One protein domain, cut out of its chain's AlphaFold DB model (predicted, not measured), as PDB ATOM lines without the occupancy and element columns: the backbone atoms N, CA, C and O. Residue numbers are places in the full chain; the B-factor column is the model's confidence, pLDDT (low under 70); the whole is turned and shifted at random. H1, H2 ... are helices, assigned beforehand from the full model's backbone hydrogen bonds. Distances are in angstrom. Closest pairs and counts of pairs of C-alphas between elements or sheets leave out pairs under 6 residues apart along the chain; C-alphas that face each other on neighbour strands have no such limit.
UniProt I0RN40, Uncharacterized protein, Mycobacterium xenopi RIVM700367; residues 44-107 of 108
ATOM      1  N   LEU A  44      74.376 170.030  -9.966       88.50
ATOM      2  CA  LEU A  44      75.433 170.913  -9.456       88.50
ATOM      3  C   LEU A  44      75.006 172.391  -9.427       88.50
ATOM      4  O   LEU A  44      75.318 173.095  -8.475       88.50
ATOM      5  N   HIS A  45      74.255 172.851 -10.433       88.50
ATOM      6  CA  HIS A  45      73.713 174.213 -10.444       88.50
ATOM      7  C   HIS A  45      72.747 174.425  -9.276       88.50
ATOM      8  O   HIS A  45      72.767 175.476  -8.648       88.50
ATOM      9  N   GLN A  46      71.922 173.425  -8.960       91.12
ATOM     10  CA  GLN A  46      70.996 173.502  -7.829       91.12
ATOM     11  C   GLN A  46      71.727 173.592  -6.488       91.12
ATOM     12  O   GLN A  46      71.372 174.433  -5.665       91.12
ATOM     13  N   VAL A  47      72.778 172.791  -6.293       93.00
ATOM     14  CA  VAL A  47      73.623 172.849  -5.089       93.00
ATOM     15  C   VAL A  47      74.250 174.234  -4.930       93.00
ATOM     16  O   VAL A  47      74.092 174.868  -3.887       93.00
ATOM     17  N   VAL A  48      74.880 174.741  -5.992       89.56
ATOM     18  CA  VAL A  48      75.509 176.069  -5.988       89.56
ATOM     19  C   VAL A  48      74.495 177.168  -5.701       89.56
ATOM     20  O   VAL A  48      74.741 178.010  -4.842       89.56
ATOM     21  N   SER A  49      73.342 177.139  -6.366       90.94
ATOM     22  CA  SER A  49      72.309 178.158  -6.200       90.94
ATOM     23  C   SER A  49      71.728 178.163  -4.782       90.94
ATOM     24  O   SER A  49      71.639 179.217  -4.161       90.94
ATOM     25  N   LYS A  50      71.435 176.983  -4.214       93.38
ATOM     26  CA  LYS A  50      70.999 176.826  -2.815       93.38
ATOM     27  C   LYS A  50      72.010 177.436  -1.841       93.38
ATOM     28  O   LYS A  50      71.635 178.203  -0.954       93.38
ATOM     29  N   ASN A  51      73.286 177.084  -1.985       92.69
ATOM     30  CA  ASN A  51      74.326 177.547  -1.068       92.69
ATOM     31  C   ASN A  51      74.587 179.041  -1.199       92.69
ATOM     32  O   ASN A  51      74.771 179.709  -0.183       92.69
ATOM     33  N   LEU A  52      74.559 179.566  -2.423       89.62
ATOM     34  CA  LEU A  52      74.674 180.994  -2.664       89.62
ATOM     35  C   LEU A  52      73.524 181.749  -1.994       89.62
ATOM     36  O   LEU A  52      73.788 182.666  -1.224       89.62
ATOM     37  N   THR A  53      72.274 181.327  -2.203       91.00
ATOM     38  CA  THR A  53      71.095 181.926  -1.555       91.00
ATOM     39  C   THR A  53      71.257 181.975  -0.037       91.00
ATOM     40  O   THR A  53      71.061 183.028   0.562       91.00
ATOM     41  N   ARG A  54      71.690 180.869   0.587       93.00
ATOM     42  CA  ARG A  54      71.946 180.817   2.035       93.00
ATOM     43  C   ARG A  54      73.025 181.815   2.469       93.00
ATOM     44  O   ARG A  54      72.819 182.555   3.422       93.00
ATOM     45  N   LEU A  55      74.168 181.841   1.782       89.50
ATOM     46  CA  LEU A  55      75.285 182.728   2.127       89.50
ATOM     47  C   LEU A  55      74.936 184.209   1.948       89.50
ATOM     48  O   LEU A  55      75.413 185.046   2.713       89.50
ATOM     49  N   LEU A  56      74.124 184.534   0.939       87.25
ATOM     50  CA  LEU A  56      73.597 185.880   0.743       87.25
ATOM     51  C   LEU A  56      72.635 186.247   1.876       87.25
ATOM     52  O   LEU A  56      72.738 187.343   2.419       87.25
ATOM     53  N   ASP A  57      71.735 185.338   2.258       89.88
ATOM     54  CA  ASP A  57      70.738 185.603   3.299       89.88
ATOM     55  C   ASP A  57      71.376 185.788   4.682       89.88
ATOM     56  O   ASP A  57      70.982 186.673   5.432       89.88
ATOM     57  N   GLU A  58      72.437 185.039   4.988       90.00
ATOM     58  CA  GLU A  58      73.204 185.176   6.235       90.00
ATOM     59  C   GLU A  58      73.942 186.516   6.366       90.00
ATOM     60  O   GLU A  58      74.293 186.920   7.475       90.00
ATOM     61  N   ARG A  59      74.230 187.189   5.249       86.19
ATOM     62  CA  ARG A  59      75.067 188.399   5.221       86.19
ATOM     63  C   ARG A  59      74.356 189.636   4.696       86.19
ATOM     64  O   ARG A  59      74.977 190.693   4.580       86.19
ATOM     65  N   ARG A  60      73.080 189.515   4.344       84.38
ATOM     66  CA  ARG A  60      72.305 190.647   3.851       84.38
ATOM     67  C   ARG A  60      72.138 191.699   4.957       84.38
ATOM     68  O   ARG A  60      72.002 191.345   6.127       84.38
ATOM     69  N   PRO A  61      72.081 192.990   4.603       85.00
ATOM     70  CA  PRO A  61      71.521 194.011   5.477       85.00
ATOM     71  C   PRO A  61      70.084 193.664   5.894       85.00
ATOM     72  O   PRO A  61      69.323 193.111   5.097       85.00
ATOM     73  N   ASP A  62      69.675 194.076   7.096       84.75
ATOM     74  CA  ASP A  62      68.322 193.821   7.624       84.75
ATOM     75  C   ASP A  62      67.200 194.391   6.741       84.75
ATOM     76  O   ASP A  62      66.076 193.896   6.762       84.75
ATOM     77  N   SER A  63      67.505 195.421   5.949       81.25
ATOM     78  CA  SER A  63      66.575 196.059   5.013       81.25
ATOM     79  C   SER A  63      66.313 195.255   3.738       81.25
ATOM     80  O   SER A  63      65.424 195.622   2.972       81.25
ATOM     81  N   LEU A  64      67.083 194.196   3.477       84.19
ATOM     82  CA  LEU A  64      66.997 193.403   2.255       84.19
ATOM     83  C   LEU A  64      66.497 191.988   2.541       84.19
ATOM     84  O   LEU A  64      66.629 191.477   3.649       84.19
ATOM     85  N   VAL A  65      65.966 191.342   1.505       84.19
ATOM     86  CA  VAL A  65      65.586 189.925   1.485       84.19
ATOM     87  C   VAL A  65      66.207 189.265   0.260       84.19
ATOM     88  O   VAL A  65      66.297 189.886  -0.801       84.19
ATOM     89  N   VAL A  66      66.643 188.014   0.397       85.88
ATOM     90  CA  VAL A  66      67.169 187.234  -0.725       85.88
ATOM     91  C   VAL A  66      66.051 186.375  -1.300       85.88
ATOM     92  O   VAL A  66      65.457 185.558  -0.602       85.88
ATOM     93  N   LEU A  67      65.772 186.562  -2.589       83.00
ATOM     94  CA  LEU A  67      64.810 185.769  -3.349       83.00
ATOM     95  C   LEU A  67      65.544 185.040  -4.473       83.00
ATOM     96  O   LEU A  67      66.392 185.618  -5.148       83.00
ATOM     97  N   GLN A  68      65.202 183.772  -4.676       84.12
ATOM     98  CA  GLN A  68      65.763 182.935  -5.732       84.12
ATOM     99  C   GLN A  68      64.657 182.563  -6.725       84.12
ATOM    100  O   GLN A  68      63.533 182.301  -6.306       84.12
ATOM    101  N   GLU A  69      64.984 182.511  -8.020       80.69
ATOM    102  CA  GLU A  69      64.040 182.134  -9.092       80.69
ATOM    103  C   GLU A  69      62.751 182.986  -9.129       80.69
ATOM    104  O   GLU A  69      61.691 182.495  -9.505       80.69
ATOM    105  N   VAL A  70      62.828 184.264  -8.733       81.38
ATOM    106  CA  VAL A  70      61.695 185.198  -8.810       81.38
ATOM    107  C   VAL A  70      61.640 185.880 -10.176       81.38
ATOM    108  O   VAL A  70      62.671 186.247 -10.742       81.38
ATOM    109  N   GLU A  71      60.431 186.056 -10.698       81.75
ATOM    110  CA  GLU A  71      60.190 186.847 -11.899       81.75
ATOM    111  C   GLU A  71      60.307 188.344 -11.587       81.75
ATOM    112  O   GLU A  71      59.745 188.839 -10.608       81.75
ATOM    113  N   VAL A  72      61.051 189.072 -12.420       82.19
ATOM    114  CA  VAL A  72      61.261 190.514 -12.270       82.19
ATOM    115  C   VAL A  72      61.030 191.189 -13.611       82.19
ATOM    116  O   VAL A  72      61.715 190.891 -14.587       82.19
ATOM    117  N   VAL A  73      60.106 192.148 -13.639       83.88
ATOM    118  CA  VAL A  73      59.868 192.996 -14.811       83.88
ATOM    119  C   VAL A  73      60.657 194.288 -14.653       83.88
ATOM    120  O   VAL A  73      60.377 195.106 -13.774       83.88
ATOM    121  N   LEU A  74      61.650 194.481 -15.516       81.19
ATOM    122  CA  LEU A  74      62.430 195.712 -15.583       81.19
ATOM    123  C   LEU A  74      61.804 196.658 -16.612       81.19
ATOM    124  O   LEU A  74      61.467 196.251 -17.720       81.19
ATOM    125  N   ARG A  75      61.663 197.935 -16.246       76.31
ATOM    126  CA  ARG A  75      61.238 199.009 -17.160       76.31
ATOM    127  C   ARG A  75      62.402 199.956 -17.438       76.31
ATOM    128  O   ARG A  75      63.349 200.010 -16.648       76.31
ATOM    129  N   GLU A  76      62.337 200.700 -18.538       69.62
ATOM    130  CA  GLU A  76      63.390 201.646 -18.934       69.62
ATOM    131  C   GLU A  76      63.854 202.531 -17.763       69.62
ATOM    132  O   GLU A  76      63.053 203.028 -16.971       69.62
ATOM    133  N   GLY A  77      65.175 202.685 -17.623       61.75
ATOM    134  CA  GLY A  77      65.806 203.462 -16.548       61.75
ATOM    135  C   GLY A  77      65.966 202.737 -15.204       61.75
ATOM    136  O   GLY A  77      66.666 203.248 -14.333       61.75
ATOM    137  N   THR A  78      65.385 201.542 -15.035       58.66
ATOM    138  CA  THR A  78      65.443 200.775 -13.769       58.66
ATOM    139  C   THR A  78      66.739 199.974 -13.617       58.66
ATOM    140  O   THR A  78      67.156 199.655 -12.506       58.66
ATOM    141  N   TYR A  79      67.408 199.662 -14.728       53.22
ATOM    142  CA  TYR A  79      68.611 198.838 -14.745       53.22
ATOM    143  C   TYR A  79      69.758 199.574 -15.432       53.22
ATOM    144  O   TYR A  79      69.644 199.995 -16.582       53.22
ATOM    145  N   GLN A  80      70.886 199.708 -14.733       52.06
ATOM    146  CA  GLN A  80      72.158 200.033 -15.368       52.06
ATOM    147  C   GLN A  80      72.959 198.745 -15.485       52.06
ATOM    148  O   GLN A  80      73.369 198.170 -14.476       52.06
ATOM    149  N   ARG A  81      73.176 198.294 -16.725       43.16
ATOM    150  CA  ARG A  81      74.077 197.180 -17.012       43.16
ATOM    151  C   ARG A  81      75.442 197.510 -16.422       43.16
ATOM    152  O   ARG A  81      76.036 198.523 -16.784       43.16
ATOM    153  N   VAL A  82      75.933 196.667 -15.515       48.16
ATOM    154  CA  VAL A  82      77.282 196.834 -14.970       48.16
ATOM    155  C   VAL A  82      78.281 196.407 -16.044       48.16
ATOM    156  O   VAL A  82      78.653 195.243 -16.154       48.16
ATOM    157  N   GLU A  83      78.678 197.357 -16.886       39.41
ATOM    158  CA  GLU A  83      79.823 197.227 -17.784       39.41
ATOM    159  C   GLU A  83      81.101 197.506 -17.001       39.41
ATOM    160  O   GLU A  83      81.561 198.640 -16.930       39.41
ATOM    161  N   ALA A  84      81.626 196.469 -16.359       40.34
ATOM    162  CA  ALA A  84      83.049 196.218 -16.145       40.34
ATOM    163  C   ALA A  84      83.194 195.337 -14.911       40.34
ATOM    164  O   ALA A  84      82.955 195.760 -13.777       40.34
ATOM    165  N   THR A  85      83.653 194.115 -15.139       39.03
ATOM    166  CA  THR A  85      84.435 193.431 -14.128       39.03
ATOM    167  C   THR A  85      85.772 194.166 -13.989       39.03
ATOM    168  O   THR A  85      86.458 194.432 -14.977       39.03
ATOM    169  N   VAL A  86      86.153 194.536 -12.767       44.66
ATOM    170  CA  VAL A  86      87.520 194.989 -12.471       44.66
ATOM    171  C   VAL A  86      88.268 193.766 -11.947       44.66
ATOM    172  O   VAL A  86      88.203 193.456 -10.759       44.66
ATOM    173  N   GLY A  87      88.913 193.015 -12.841       59.88
ATOM    174  CA  GLY A  87      89.438 191.682 -12.506       59.88
ATOM    175  C   GLY A  87      88.298 190.677 -12.290       59.88
ATOM    176  O   GLY A  87      87.420 190.584 -13.139       59.88
ATOM    177  N   ASP A  88      88.275 189.980 -11.150       39.06
ATOM    178  CA  ASP A  88      87.230 189.000 -10.781       39.06
ATOM    179  C   ASP A  88      86.001 189.624 -10.076       39.06
ATOM    180  O   ASP A  88      85.197 188.918  -9.470       39.06
ATOM    181  N   TRP A  89      85.840 190.953 -10.118       37.69
ATOM    182  CA  TRP A  89      84.894 191.676  -9.257       37.69
ATOM    183  C   TRP A  89      83.889 192.516 -10.041       37.69
ATOM    184  O   TRP A  89      84.274 193.263 -10.938       37.69
ATOM    185  N   VAL A  90      82.618 192.488  -9.628       41.75
ATOM    186  CA  VAL A  90      81.560 193.409 -10.084       41.75
ATOM    187  C   VAL A  90      81.266 194.406  -8.958       41.75
ATOM    188  O   VAL A  90      80.999 193.996  -7.831       41.75
ATOM    189  N   ARG A  91      81.321 195.718  -9.232       39.66
ATOM    190  CA  ARG A  91      81.065 196.779  -8.235       39.66
ATOM    191  C   ARG A  91      79.792 197.560  -8.573       39.66
ATOM    192  O   ARG A  91      79.684 198.118  -9.661       39.66
ATOM    193  N   THR A  92      78.860 197.650  -7.625       41.00
ATOM    194  CA  THR A  92      77.640 198.480  -7.694       41.00
ATOM    195  C   THR A  92      77.758 199.715  -6.781       41.00
ATOM    196  O   THR A  92      78.634 199.773  -5.916       41.00
ATOM    197  N   LYS A  93      76.927 200.750  -7.008       41.66
ATOM    198  CA  LYS A  93      77.040 202.081  -6.359       41.66
ATOM    199  C   LYS A  93      76.706 202.103  -4.856       41.66
ATOM    200  O   LYS A  93      77.151 203.020  -4.178       41.66
ATOM    201  N   GLU A  94      76.031 201.080  -4.338       45.09
ATOM    202  CA  GLU A  94      75.964 200.766  -2.904       45.09
ATOM    203  C   GLU A  94      76.383 199.297  -2.723       45.09
ATOM    204  O   GLU A  94      75.604 198.393  -3.035       45.09
ATOM    205  N   PRO A  95      77.640 199.021  -2.330       45.84
ATOM    206  CA  PRO A  95      78.162 197.668  -2.338       45.84
ATOM    207  C   PRO A  95      77.837 196.960  -1.021       45.84
ATOM    208  O   PRO A  95      78.405 197.286   0.020       45.84
ATOM    209  N   VAL A  96      77.019 195.910  -1.075       50.06
ATOM    210  CA  VAL A  96      77.230 194.779  -0.164       50.06
ATOM    211  C   VAL A  96      78.303 193.920  -0.834       50.06
ATOM    212  O   VAL A  96      78.004 193.099  -1.696       50.06
ATOM    213  N   ALA A  97      79.576 194.187  -0.536       54.44
ATOM    214  CA  ALA A  97      80.655 193.305  -0.972       54.44
ATOM    215  C   ALA A  97      80.523 191.985  -0.196       54.44
ATOM    216  O   ALA A  97      80.661 191.971   1.027       54.44
ATOM    217  N   LEU A  98      80.177 190.900  -0.895       53.41
ATOM    218  CA  LEU A  98      79.974 189.574  -0.314       53.41
ATOM    219  C   LEU A  98      80.973 188.595  -0.922       53.41
ATOM    220  O   LEU A  98      80.897 188.293  -2.109       53.41
ATOM    221  N   ASP A  99      81.861 188.070  -0.080       64.12
ATOM    222  CA  ASP A  99      82.898 187.121  -0.484       64.12
ATOM    223  C   ASP A  99      82.528 185.685  -0.085       64.12
ATOM    224  O   ASP A  99      82.110 185.412   1.048       64.12
ATOM    225  N   PHE A 100      82.699 184.738  -1.007       71.75
ATOM    226  CA  PHE A 100      82.541 183.301  -0.770       71.75
ATOM    227  C   PHE A 100      83.537 182.494  -1.606       71.75
ATOM    228  O   PHE A 100      83.976 182.927  -2.670       71.75
ATOM    229  N   THR A 101      83.901 181.306  -1.130       75.75
ATOM    230  CA  THR A 101      84.790 180.384  -1.849       75.75
ATOM    231  C   THR A 101      83.994 179.403  -2.713       75.75
ATOM    232  O   THR A 101      82.837 179.095  -2.427       75.75
ATOM    233  N   LEU A 102      84.621 178.854  -3.760       73.88
ATOM    234  CA  LEU A 102      84.002 177.803  -4.583       73.88
ATOM    235  C   LEU A 102      83.650 176.554  -3.764       73.88
ATOM    236  O   LEU A 102      82.613 175.934  -3.998       73.88
ATOM    237  N   ASP A 103      84.468 176.221  -2.767       76.69
ATOM    238  CA  ASP A 103      84.185 175.111  -1.861       76.69
ATOM    239  C   ASP A 103      82.887 175.358  -1.092       76.69
ATOM    240  O   ASP A 103      82.035 174.479  -1.051       76.69
ATOM    241  N   GLN A 104      82.682 176.571  -0.561       72.00
ATOM    242  CA  GLN A 104      81.444 176.948   0.137       72.00
ATOM    243  C   GLN A 104      80.198 176.843  -0.752       72.00
ATOM    244  O   GLN A 104      79.111 176.566  -0.248       72.00
ATOM    245  N   LEU A 105      80.345 177.045  -2.063       78.69
ATOM    246  CA  LEU A 105      79.243 176.938  -3.017       78.69
ATOM    247  C   LEU A 105      78.926 175.496  -3.415       78.69
ATOM    248  O   LEU A 105      77.792 175.200  -3.776       78.69
ATOM    249  N   THR A 106      79.894 174.589  -3.366       81.00
ATOM    250  CA  THR A 106      79.761 173.247  -3.957       81.00
ATOM    251  C   THR A 106      79.484 172.139  -2.942       81.00
ATOM    252  O   THR A 106      79.289 170.990  -3.346       81.00
ATOM    253  N   GLN A 107      79.410 172.460  -1.644       80.25
ATOM    254  CA  GLN A 107      79.064 171.484  -0.605       80.25
ATOM    255  C   GLN A 107      77.598 171.023  -0.725       80.25
ATOM    256  O   GLN A 107      76.736 171.852  -0.999       80.25
TER     257      GLN A 107
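Overview. This is residues 44 to 107 of the 108 residues of an uncharacterized protein of Mycobacterium xenopi RIVM700367 (UniProt I0RN40). There is little regular structure here: helix H1 and the short helix H2 pack together at one end, and a long stretch, residues 60 to 101, swings out from H1 in a wide, loose loop and comes back to H2. On this loop, residues 70 to 79 stick out. The printed part has 64 residues with two named helices, H1 then H2, and no named strand; the class is all helix, though 21 residues are in named elements. The whole is loose, with a radius of gyration of the C-alphas of 13.7 A and spans of 38 by 29 by 26 A.

Along the chain. Find C-alpha 44 at (75.433, 170.913, -9.456); from there H1, residues 44 to 59, runs 22.8 A to C-alpha 59 at (75.067, 188.399, 5.221). H2, residues 102 to 106, ends at C-alpha 106, at (79.761, 173.247, -3.957).

Arrangement. Look at Val 48 and Leu 105: H1 and H2 touch, and these are their closest C-alphas, 4.9 A apart. Every O i to N i+4 pair is within hydrogen-bond range in H2, and 11 of 12 in H1. Residues 85 to 86 pair with residues 89 to 90, antiparallel.

Size, cuts and confidence. The C-alphas farthest apart, of Glu 76 and Gln 107, are 38.6 A apart. The printed part has no cut, and the link from H1 to H2 is long, 42 residues. Residues 76 to 99 have pLDDT under 70.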